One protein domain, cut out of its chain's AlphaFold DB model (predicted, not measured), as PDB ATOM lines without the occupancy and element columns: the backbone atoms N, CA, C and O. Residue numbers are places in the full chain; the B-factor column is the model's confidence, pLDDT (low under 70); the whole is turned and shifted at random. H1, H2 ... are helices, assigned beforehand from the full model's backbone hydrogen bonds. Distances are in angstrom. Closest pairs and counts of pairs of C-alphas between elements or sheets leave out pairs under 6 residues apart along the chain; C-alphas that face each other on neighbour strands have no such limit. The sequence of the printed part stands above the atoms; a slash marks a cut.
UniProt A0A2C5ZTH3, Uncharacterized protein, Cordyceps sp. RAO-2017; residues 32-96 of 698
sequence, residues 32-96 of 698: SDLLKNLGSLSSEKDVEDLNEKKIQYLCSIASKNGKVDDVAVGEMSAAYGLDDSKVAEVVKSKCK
ATOM      1  N   SER A  32     196.461 316.491 252.576       63.44
ATOM      2  CA  SER A  32     196.059 317.690 251.836       63.44
ATOM      3  C   SER A  32     194.684 317.607 251.152       63.44
ATOM      4  O   SER A  32     194.046 318.646 251.013       63.44
ATOM      5  N   ASP A  33     194.197 316.434 250.741       67.69
ATOM      6  CA  ASP A  33     192.842 316.245 250.200       67.69
ATOM      7  C   ASP A  33     191.805 316.001 251.302       67.69
ATOM      8  O   ASP A  33     190.688 316.516 251.200       67.69
ATOM      9  N   LEU A  34     192.195 315.340 252.399       67.62
ATOM     10  CA  LEU A  34     191.420 315.317 253.647       67.62
ATOM     11  C   LEU A  34     191.079 316.752 254.092       67.62
ATOM     12  O   LEU A  34     189.902 317.103 254.214       67.62
ATOM     13  N   LEU A  35     192.108 317.598 254.245       67.06
ATOM     14  CA  LEU A  35     191.994 318.993 254.692       67.06
ATOM     15  C   LEU A  35     191.141 319.864 253.751       67.06
ATOM     16  O   LEU A  35     190.393 320.721 254.222       67.06
ATOM     17  N   LYS A  36     191.202 319.647 252.428       73.25
ATOM     18  CA  LYS A  36     190.372 320.383 251.449       73.25
ATOM     19  C   LYS A  36     188.880 320.074 251.594       73.25
ATOM     20  O   LYS A  36     188.062 320.982 251.476       73.25
ATOM     21  N   ASN A  37     188.524 318.807 251.811       65.12
ATOM     22  CA  ASN A  37     187.129 318.358 251.792       65.12
ATOM     23  C   ASN A  37     186.423 318.528 253.147       65.12
ATOM     24  O   ASN A  37     185.219 318.788 253.193       65.12
ATOM     25  N   LEU A  38     187.163 318.419 254.254       69.19
ATOM     26  CA  LEU A  38     186.631 318.614 255.605       69.19
ATOM     27  C   LEU A  38     186.772 320.060 256.094       69.19
ATOM     28  O   LEU A  38     185.993 320.485 256.951       69.19
ATOM     29  N   GLY A  39     187.705 320.839 255.537       68.81
ATOM     30  CA  GLY A  39     188.098 322.138 256.083       68.81
ATOM     31  C   GLY A  39     188.765 321.996 257.455       68.81
ATOM     32  O   GLY A  39     189.037 320.893 257.918       68.81
ATOM     33  N   SER A  40     189.011 323.114 258.137       64.31
ATOM     34  CA  SER A  40     189.523 323.083 259.509       64.31
ATOM     35  C   SER A  40     188.466 322.541 260.474       64.31
ATOM     36  O   SER A  40     187.477 323.221 260.749       64.31
ATOM     37  N   LEU A  41     188.696 321.343 261.005       66.75
ATOM     38  CA  LEU A  41     188.166 320.935 262.304       66.75
ATOM     39  C   LEU A  41     189.242 321.338 263.317       66.75
ATOM     40  O   LEU A  41     190.368 320.860 263.210       66.75
ATOM     41  N   SER A  42     188.945 322.290 264.201       62.91
ATOM     42  CA  SER A  42     189.918 322.872 265.143       62.91
ATOM     43  C   SER A  42     189.550 322.629 266.607       62.91
ATOM     44  O   SER A  42     190.320 322.953 267.511       62.91
ATOM     45  N   SER A  43     188.371 322.061 266.841       67.56
ATOM     46  CA  SER A  43     187.829 321.719 268.140       67.56
ATOM     47  C   SER A  43     186.993 320.446 268.051       67.56
ATOM     48  O   SER A  43     186.442 320.098 267.007       67.56
ATOM     49  N   GLU A  44     186.820 319.779 269.187       65.81
ATOM     50  CA  GLU A  44     185.935 318.616 269.313       65.81
ATOM     51  C   GLU A  44     184.476 318.963 268.963       65.81
ATOM     52  O   GLU A  44     183.732 318.124 268.459       65.81
ATOM     53  N   LYS A  45     184.082 320.229 269.152       72.25
ATOM     54  CA  LYS A  45     182.760 320.729 268.775       72.25
ATOM     55  C   LYS A  45     182.549 320.750 267.256       72.25
ATOM     56  O   LYS A  45     181.454 320.427 266.797       72.25
ATOM     57  N   ASP A  46     183.592 321.017 266.468       74.56
ATOM     58  CA  ASP A  46     183.514 320.934 265.001       74.56
ATOM     59  C   ASP A  46     183.260 319.497 264.509       74.56
ATOM     60  O   ASP A  46     182.794 319.316 263.385       74.56
ATOM     61  N   VAL A  47     183.553 318.486 265.343       73.62
ATOM     62  CA  VAL A  47     183.323 317.049 265.092       73.62
ATOM     63  C   VAL A  47     181.865 316.658 265.385       73.62
ATOM     64  O   VAL A  47     181.247 315.873 264.655       73.62
ATOM     65  N   GLU A  48     181.274 317.247 266.426       72.50
ATOM     66  CA  GLU A  48     179.846 317.123 266.729       72.50
ATOM     67  C   GLU A  48     178.995 317.789 265.636       72.50
ATOM     68  O   GLU A  48     178.132 317.125 265.046       72.50
ATOM     69  N   ASP A  49     179.316 319.047 265.302       78.12
ATOM     70  CA  ASP A  49     178.623 319.913 264.332       78.12
ATOM     71  C   ASP A  49     178.948 319.585 262.851       78.12
ATOM     72  O   ASP A  49     178.581 320.333 261.936       78.12
ATOM     73  N   LEU A  50     179.614 318.455 262.567       79.75
ATOM     74  CA  LEU A  50     179.865 318.005 261.194       79.75
ATOM     75  C   LEU A  50     178.563 317.848 260.406       79.75
ATOM     76  O   LEU A  50     177.689 317.055 260.762       79.75
ATOM     77  N   ASN A  51     178.485 318.530 259.263       80.44
ATOM     78  CA  ASN A  51     177.397 318.325 258.314       80.44
ATOM     79  C   ASN A  51     177.465 316.934 257.659       80.44
ATOM     80  O   ASN A  51     178.525 316.309 257.568       80.44
ATOM     81  N   GLU A  52     176.325 316.482 257.139       77.88
ATOM     82  CA  GLU A  52     176.158 315.150 256.550       77.88
ATOM     83  C   GLU A  52     177.185 314.832 255.451       77.88
ATOM     84  O   GLU A  52     177.704 313.722 255.407       77.88
ATOM     85  N   LYS A  53     177.573 315.802 254.610       77.81
ATOM     86  CA  LYS A  53     178.579 315.577 253.555       77.81
ATOM     87  C   LYS A  53     179.979 315.333 254.126       77.81
ATOM     88  O   LYS A  53     180.681 314.453 253.633       77.81
ATOM     89  N   LYS A  54     180.373 316.066 255.176       82.94
ATOM     90  CA  LYS A  54     181.642 315.829 255.886       82.94
ATOM     91  C   LYS A  54     181.638 314.480 256.605       82.94
ATOM     92  O   LYS A  54     182.629 313.765 256.536       82.94
ATOM     93  N   ILE A  55     180.516 314.112 257.236       82.81
ATOM     94  CA  ILE A  55     180.324 312.788 257.848       82.81
ATOM     95  C   ILE A  55     180.524 311.697 256.796       82.81
ATOM     96  O   ILE A  55     181.392 310.854 256.972       82.81
ATOM     97  N   GLN A  56     179.792 311.742 255.679       81.19
ATOM     98  CA  GLN A  56     179.891 310.757 254.593       81.19
ATOM     99  C   GLN A  56     181.328 310.638 254.048       81.19
ATOM    100  O   GLN A  56     181.781 309.536 253.741       81.19
ATOM    101  N   TYR A  57     182.075 311.745 253.990       81.62
ATOM    102  CA  TYR A  57     183.486 311.734 253.603       81.62
ATOM    103  C   TYR A  57     184.396 311.086 254.667       81.62
ATOM    104  O   TYR A  57     185.175 310.204 254.313       81.62
ATOM    105  N   LEU A  58     184.248 311.399 255.964       81.12
ATOM    106  CA  LEU A  58     184.934 310.643 257.028       81.12
ATOM    107  C   LEU A  58     184.592 309.148 256.954       81.12
ATOM    108  O   LEU A  58     185.489 308.316 257.020       81.12
ATOM    109  N   CYS A  59     183.321 308.798 256.741       84.31
ATOM    110  CA  CYS A  59     182.884 307.412 256.581       84.31
ATOM    111  C   CYS A  59     183.586 306.712 255.413       84.31
ATOM    112  O   CYS A  59     183.992 305.565 255.570       84.31
ATOM    113  N   SER A  60     183.773 307.395 254.277       82.44
ATOM    114  CA  SER A  60     184.456 306.834 253.100       82.44
ATOM    115  C   SER A  60     185.923 306.465 253.337       82.44
ATOM    116  O   SER A  60     186.417 305.522 252.727       82.44
ATOM    117  N   ILE A  61     186.602 307.181 254.236       80.31
ATOM    118  CA  ILE A  61     188.026 306.991 254.545       80.31
ATOM    119  C   ILE A  61     188.189 306.035 255.731       80.31
ATOM    120  O   ILE A  61     188.999 305.114 255.693       80.31
ATOM    121  N   ALA A  62     187.363 306.213 256.762       80.19
ATOM    122  CA  ALA A  62     187.400 305.443 257.996       80.19
ATOM    123  C   ALA A  62     186.753 304.057 257.901       80.19
ATOM    124  O   ALA A  62     186.934 303.266 258.821       80.19
ATOM    125  N   SER A  63     185.954 303.759 256.867       77.31
ATOM    126  CA  SER A  63     185.193 302.504 256.783       77.31
ATOM    127  C   SER A  63     185.512 301.684 255.533       77.31
ATOM    128  O   SER A  63     184.918 301.890 254.475       77.31
ATOM    129  N   LYS A  64     186.366 300.662 255.667       66.50
ATOM    130  CA  LYS A  64     186.531 299.625 254.634       66.50
ATOM    131  C   LYS A  64     185.538 298.483 254.872       66.50
ATOM    132  O   LYS A  64     185.455 297.928 255.965       66.50
ATOM    133  N   ASN A  65     184.766 298.119 253.844       57.75
ATOM    134  CA  ASN A  65     183.783 297.021 253.874       57.75
ATOM    135  C   ASN A  65     182.791 297.084 255.063       57.75
ATOM    136  O   ASN A  65     182.420 296.059 255.635       57.75
ATOM    137  N   GLY A  66     182.380 298.294 255.460       58.81
ATOM    138  CA  GLY A  66     181.449 298.523 256.575       58.81
ATOM    139  C   GLY A  66     182.037 298.325 257.979       58.81
ATOM    140  O   GLY A  66     181.295 298.398 258.958       58.81
ATOM    141  N   LYS A  67     183.349 298.090 258.102       65.12
ATOM    142  CA  LYS A  67     184.080 298.081 259.377       65.12
ATOM    143  C   LYS A  67     184.916 299.345 259.505       65.12
ATOM    144  O   LYS A  67     185.511 299.782 258.526       65.12
ATOM    145  N   VAL A  68     184.984 299.885 260.718       73.31
ATOM    146  CA  VAL A  68     185.865 301.014 261.033       73.31
ATOM    147  C   VAL A  68     187.314 300.532 261.042       73.31
ATOM    148  O   VAL A  68     187.624 299.525 261.673       73.31
ATOM    149  N   ASP A  69     188.172 301.239 260.317       80.69
ATOM    150  CA  ASP A  69     189.617 301.052 260.271       80.69
ATOM    151  C   ASP A  69     190.238 301.989 261.317       80.69
ATOM    152  O   ASP A  69     190.305 303.203 261.117       80.69
ATOM    153  N   ASP A  70     190.639 301.442 262.469       77.94
ATOM    154  CA  ASP A  70     191.146 302.255 263.581       77.94
ATOM    155  C   ASP A  70     192.498 302.946 263.245       77.94
ATOM    156  O   ASP A  70     192.855 303.924 263.899       77.94
ATOM    157  N   VAL A  71     193.219 302.526 262.188       79.50
ATOM    158  CA  VAL A  71     194.406 303.252 261.682       79.50
ATOM    159  C   VAL A  71     193.976 304.513 260.938       79.50
ATOM    160  O   VAL A  71     194.507 305.587 261.203       79.50
ATOM    161  N   ALA A  72     192.969 304.407 260.064       80.25
ATOM    162  CA  ALA A  72     192.400 305.565 259.375       80.25
ATOM    163  C   ALA A  72     191.761 306.564 260.361       80.25
ATOM    164  O   ALA A  72     191.822 307.769 260.134       80.25
ATOM    165  N   VAL A  73     191.193 306.089 261.480       81.81
ATOM    166  CA  VAL A  73     190.777 306.959 262.595       81.81
ATOM    167  C   VAL A  73     191.972 307.746 263.139       81.81
ATOM    168  O   VAL A  73     191.915 308.973 263.124       81.81
ATOM    169  N   GLY A  74     193.061 307.072 263.525       83.00
ATOM    170  CA  GLY A  74     194.266 307.725 264.056       83.00
ATOM    171  C   GLY A  74     194.922 308.718 263.090       83.00
ATOM    172  O   GLY A  74     195.328 309.806 263.496       83.00
ATOM    173  N   GLU A  75     194.972 308.398 261.792       80.62
ATOM    174  CA  GLU A  75     195.476 309.312 260.755       80.62
ATOM    175  C   GLU A  75     194.624 310.590 260.646       80.62
ATOM    176  O   GLU A  75     195.169 311.687 260.507       80.62
ATOM    177  N   MET A  76     193.295 310.483 260.761       79.31
ATOM    178  CA  MET A  76     192.407 311.650 260.786       79.31
ATOM    179  C   MET A  76     192.548 312.448 262.088       79.31
ATOM    180  O   MET A  76     192.659 313.671 262.032       79.31
ATOM    181  N   SER A  77     192.588 311.793 263.251       83.50
ATOM    182  CA  SER A  77     192.801 312.456 264.546       83.50
ATOM    183  C   SER A  77     194.093 313.273 264.550       83.50
ATOM    184  O   SER A  77     194.075 314.457 264.890       83.50
ATOM    185  N   ALA A  78     195.192 312.684 264.068       82.56
ATOM    186  CA  ALA A  78     196.486 313.345 263.936       82.56
ATOM    187  C   ALA A  78     196.472 314.510 262.926       82.56
ATOM    188  O   ALA A  78     197.147 315.515 263.147       82.56
ATOM    189  N   ALA A  79     195.687 314.415 261.847       80.62
ATOM    190  CA  ALA A  79     195.549 315.484 260.853       80.62
ATOM    191  C   ALA A  79     194.786 316.725 261.363       80.62
ATOM    192  O   ALA A  79     194.996 317.815 260.829       80.62
ATOM    193  N   TYR A  80     193.924 316.573 262.377       76.94
ATOM    194  CA  TYR A  80     193.092 317.654 262.930       76.94
ATOM    195  C   TYR A  80     193.409 318.034 264.386       76.94
ATOM    196  O   TYR A  80     192.891 319.033 264.875       76.94
ATOM    197  N   GLY A  81     194.254 317.271 265.088       78.69
ATOM    198  CA  GLY A  81     194.512 317.468 266.519       78.69
ATOM    199  C   GLY A  81     193.318 317.090 267.406       78.69
ATOM    200  O   GLY A  81     193.057 317.760 268.402       78.69
ATOM    201  N   LEU A  82     192.572 316.053 267.014       79.25
ATOM    202  CA  LEU A  82     191.356 315.579 267.684       79.25
ATOM    203  C   LEU A  82     191.622 314.315 268.517       79.25
ATOM    204  O   LEU A  82     192.625 313.636 268.316       79.25
ATOM    205  N   ASP A  83     190.700 313.979 269.423       84.25
ATOM    206  CA  ASP A  83     190.760 312.740 270.205       84.25
ATOM    207  C   ASP A  83     190.241 311.528 269.406       84.25
ATOM    208  O   ASP A  83     189.119 311.545 268.880       84.25
ATOM    209  N   ASP A  84     191.038 310.453 269.372       84.44
ATOM    210  CA  ASP A  84     190.722 309.192 268.688       84.44
ATOM    211  C   ASP A  84     189.373 308.606 269.098       84.44
ATOM    212  O   ASP A  84     188.645 308.076 268.260       84.44
ATOM    213  N   SER A  85     188.999 308.732 270.373       84.38
ATOM    214  CA  SER A  85     187.741 308.208 270.906       84.38
ATOM    215  C   SER A  85     186.545 308.909 270.274       84.38
ATOM    216  O   SER A  85     185.560 308.252 269.945       84.38
ATOM    217  N   LYS A  86     186.634 310.228 270.051       82.06
ATOM    218  CA  LYS A  86     185.544 311.046 269.490       82.06
ATOM    219  C   LYS A  86     185.445 310.919 267.975       82.06
ATOM    220  O   LYS A  86     184.336 310.830 267.445       82.06
ATOM    221  N   VAL A  87     186.579 310.833 267.274       82.62
ATOM    222  CA  VAL A  87     186.590 310.502 265.838       82.62
ATOM    223  C   VAL A  87     186.038 309.086 265.633       82.62
ATOM    224  O   VAL A  87     185.139 308.889 264.811       82.62
ATOM    225  N   ALA A  88     186.472 308.115 266.443       83.81
ATOM    226  CA  ALA A  88     185.916 306.766 266.449       83.81
ATOM    227  C   ALA A  88     184.419 306.749 266.786       83.81
ATOM    228  O   ALA A  88     183.682 306.016 266.135       83.81
ATOM    229  N   GLU A  89     183.945 307.526 267.763       82.81
ATOM    230  CA  GLU A  89     182.529 307.585 268.142       82.81
ATOM    231  C   GLU A  89     181.670 308.155 267.013       82.81
ATOM    232  O   GLU A  89     180.665 307.542 266.646       82.81
ATOM    233  N   VAL A  90     182.070 309.273 266.397       81.56
ATOM    234  CA  VAL A  90     181.335 309.856 265.263       81.56
ATOM    235  C   VAL A  90     181.313 308.914 264.060       81.56
ATOM    236  O   VAL A  90     180.265 308.777 263.430       81.56
ATOM    237  N   VAL A  91     182.395 308.182 263.783       82.62
ATOM    238  CA  VAL A  91     182.379 307.147 262.738       82.62
ATOM    239  C   VAL A  91     181.476 305.966 263.147       82.62
ATOM    240  O   VAL A  91     180.583 305.574 262.396       82.62
ATOM    241  N   LYS A  92     181.627 305.420 264.361       82.25
ATOM    242  CA  LYS A  92     180.884 304.241 264.859       82.25
ATOM    243  C   LYS A  92     179.383 304.515 265.062       82.25
ATOM    244  O   LYS A  92     178.598 303.560 265.035       82.25
ATOM    245  N   SER A  93     178.980 305.779 265.226       80.12
ATOM    246  CA  SER A  93     177.585 306.231 265.335       80.12
ATOM    247  C   SER A  93     177.000 306.701 263.997       80.12
ATOM    248  O   SER A  93     175.987 306.155 263.563       80.12
ATOM    249  N   LYS A  94     177.633 307.665 263.312       79.69
ATOM    250  CA  LYS A  94     177.060 308.338 262.134       79.69
ATOM    251  C   LYS A  94     177.322 307.607 260.802       79.69
ATOM    252  O   LYS A  94     176.600 307.858 259.842       79.69
ATOM    253  N   CYS A  95     178.276 306.667 260.722       80.00
ATOM    254  CA  CYS A  95     178.543 305.909 259.484       80.00
ATOM    255  C   CYS A  95     177.703 304.634 259.308       80.00
ATOM    256  O   CYS A  95     177.698 304.055 258.217       80.00
ATOM    257  N   LYS A  96     176.948 304.204 260.332       63.91
ATOM    258  CA  LYS A  96     176.024 303.054 260.266       63.91
ATOM    259  C   LYS A  96     174.768 303.387 259.446       63.91
ATOM    260  O   LYS A  96     173.672 303.520 259.975       63.91
TER     261      LYS A  96
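Overview. This is residues 32 to 96 of the 698 residues of an uncharacterized protein of Cordyceps sp. RAO-2017 (UniProt A0A2C5ZTH3). Three helices of 11 residues, H3, H4 and H5, make the core of a small rounded domain, their centres in a triangle and their lines crossed at steep tilts; two shorter helices cover one end of it, H1 packing on H3 and H2 on H5. At the opposite end, residues 63 to 69 make the turn between H3 and H4. The printed part has 65 residues with five named helices, H1 to H5 in order along the chain, and no named strand: the class is all helix. It is compact, with a radius of gyration of the C-alphas of 10.4 A, and spans 28 by 21 by 21 A.

Along the chain. Find C-alpha 32 at (196.059, 317.690, 251.836), where H1 begins; it runs over residues 32 to 38, 10.2 A from first to last C-alpha. After residues 39 to 43 look for H2, residues 44 to 48, 6.8 A long. H3 follows at residues 52 to 62, 14.9 A long, and ends with C-alpha 62 at (187.400, 305.443, 257.996). Past the turn you meet H4, residues 70 to 80, 15.5 A long. H5, residues 84 to 94, is 15.2 A long and ends with C-alpha 94 at (177.060, 308.338, 262.134).

Arrangement. Begin at the hub, H3 and H5, which touch three other helices each. They touch each other at a steep tilt of 63 degrees, opposite ways; their closest C-alphas are those of Cys 59 and Val 91, 6.2 A apart. H3 and H4 touch at a steep tilt of 53 degrees, opposite ways, closest at the C-alphas of Ala 62 and Ala 72, 5.2 A. H4 and H5 touch at a tilt of 69 degrees, only just steep, opposite ways, closest at the C-alphas of Ser 77 and Asp 84, 5.7 A. Outward from these, look at Leu 38 and Lys 54, the closest C-alphas of H1 and H3 at 5.7 A: these helices touch at a steep tilt of 39 degrees, opposite ways. H2 touches H5, closest at the C-alphas of Val 47 and Val 87, 7.4 A. H1 and H4 are close but not clearly touching, while H1 and H5 are apart, as are H2 and H4. In H1, H2, H3, H4 and H5 every O i to N i+4 pair is within hydrogen-bond range.

Size, cuts and confidence. The two C-alphas farthest apart, those of Ser 42 and Asn 65, are 28.9 A from each other. The printed part has no cut. The links H1 to H2, H2 to H3 and H4 to H5 are tight; H3 to H4 is short, and within it residues 63 to 64 pair antiparallel with 67 to 68. The mean pLDDT of the printed part is 76.2; look for values under 70 at residues 32 to 35, 37 to 44, 64 to 67 and 96.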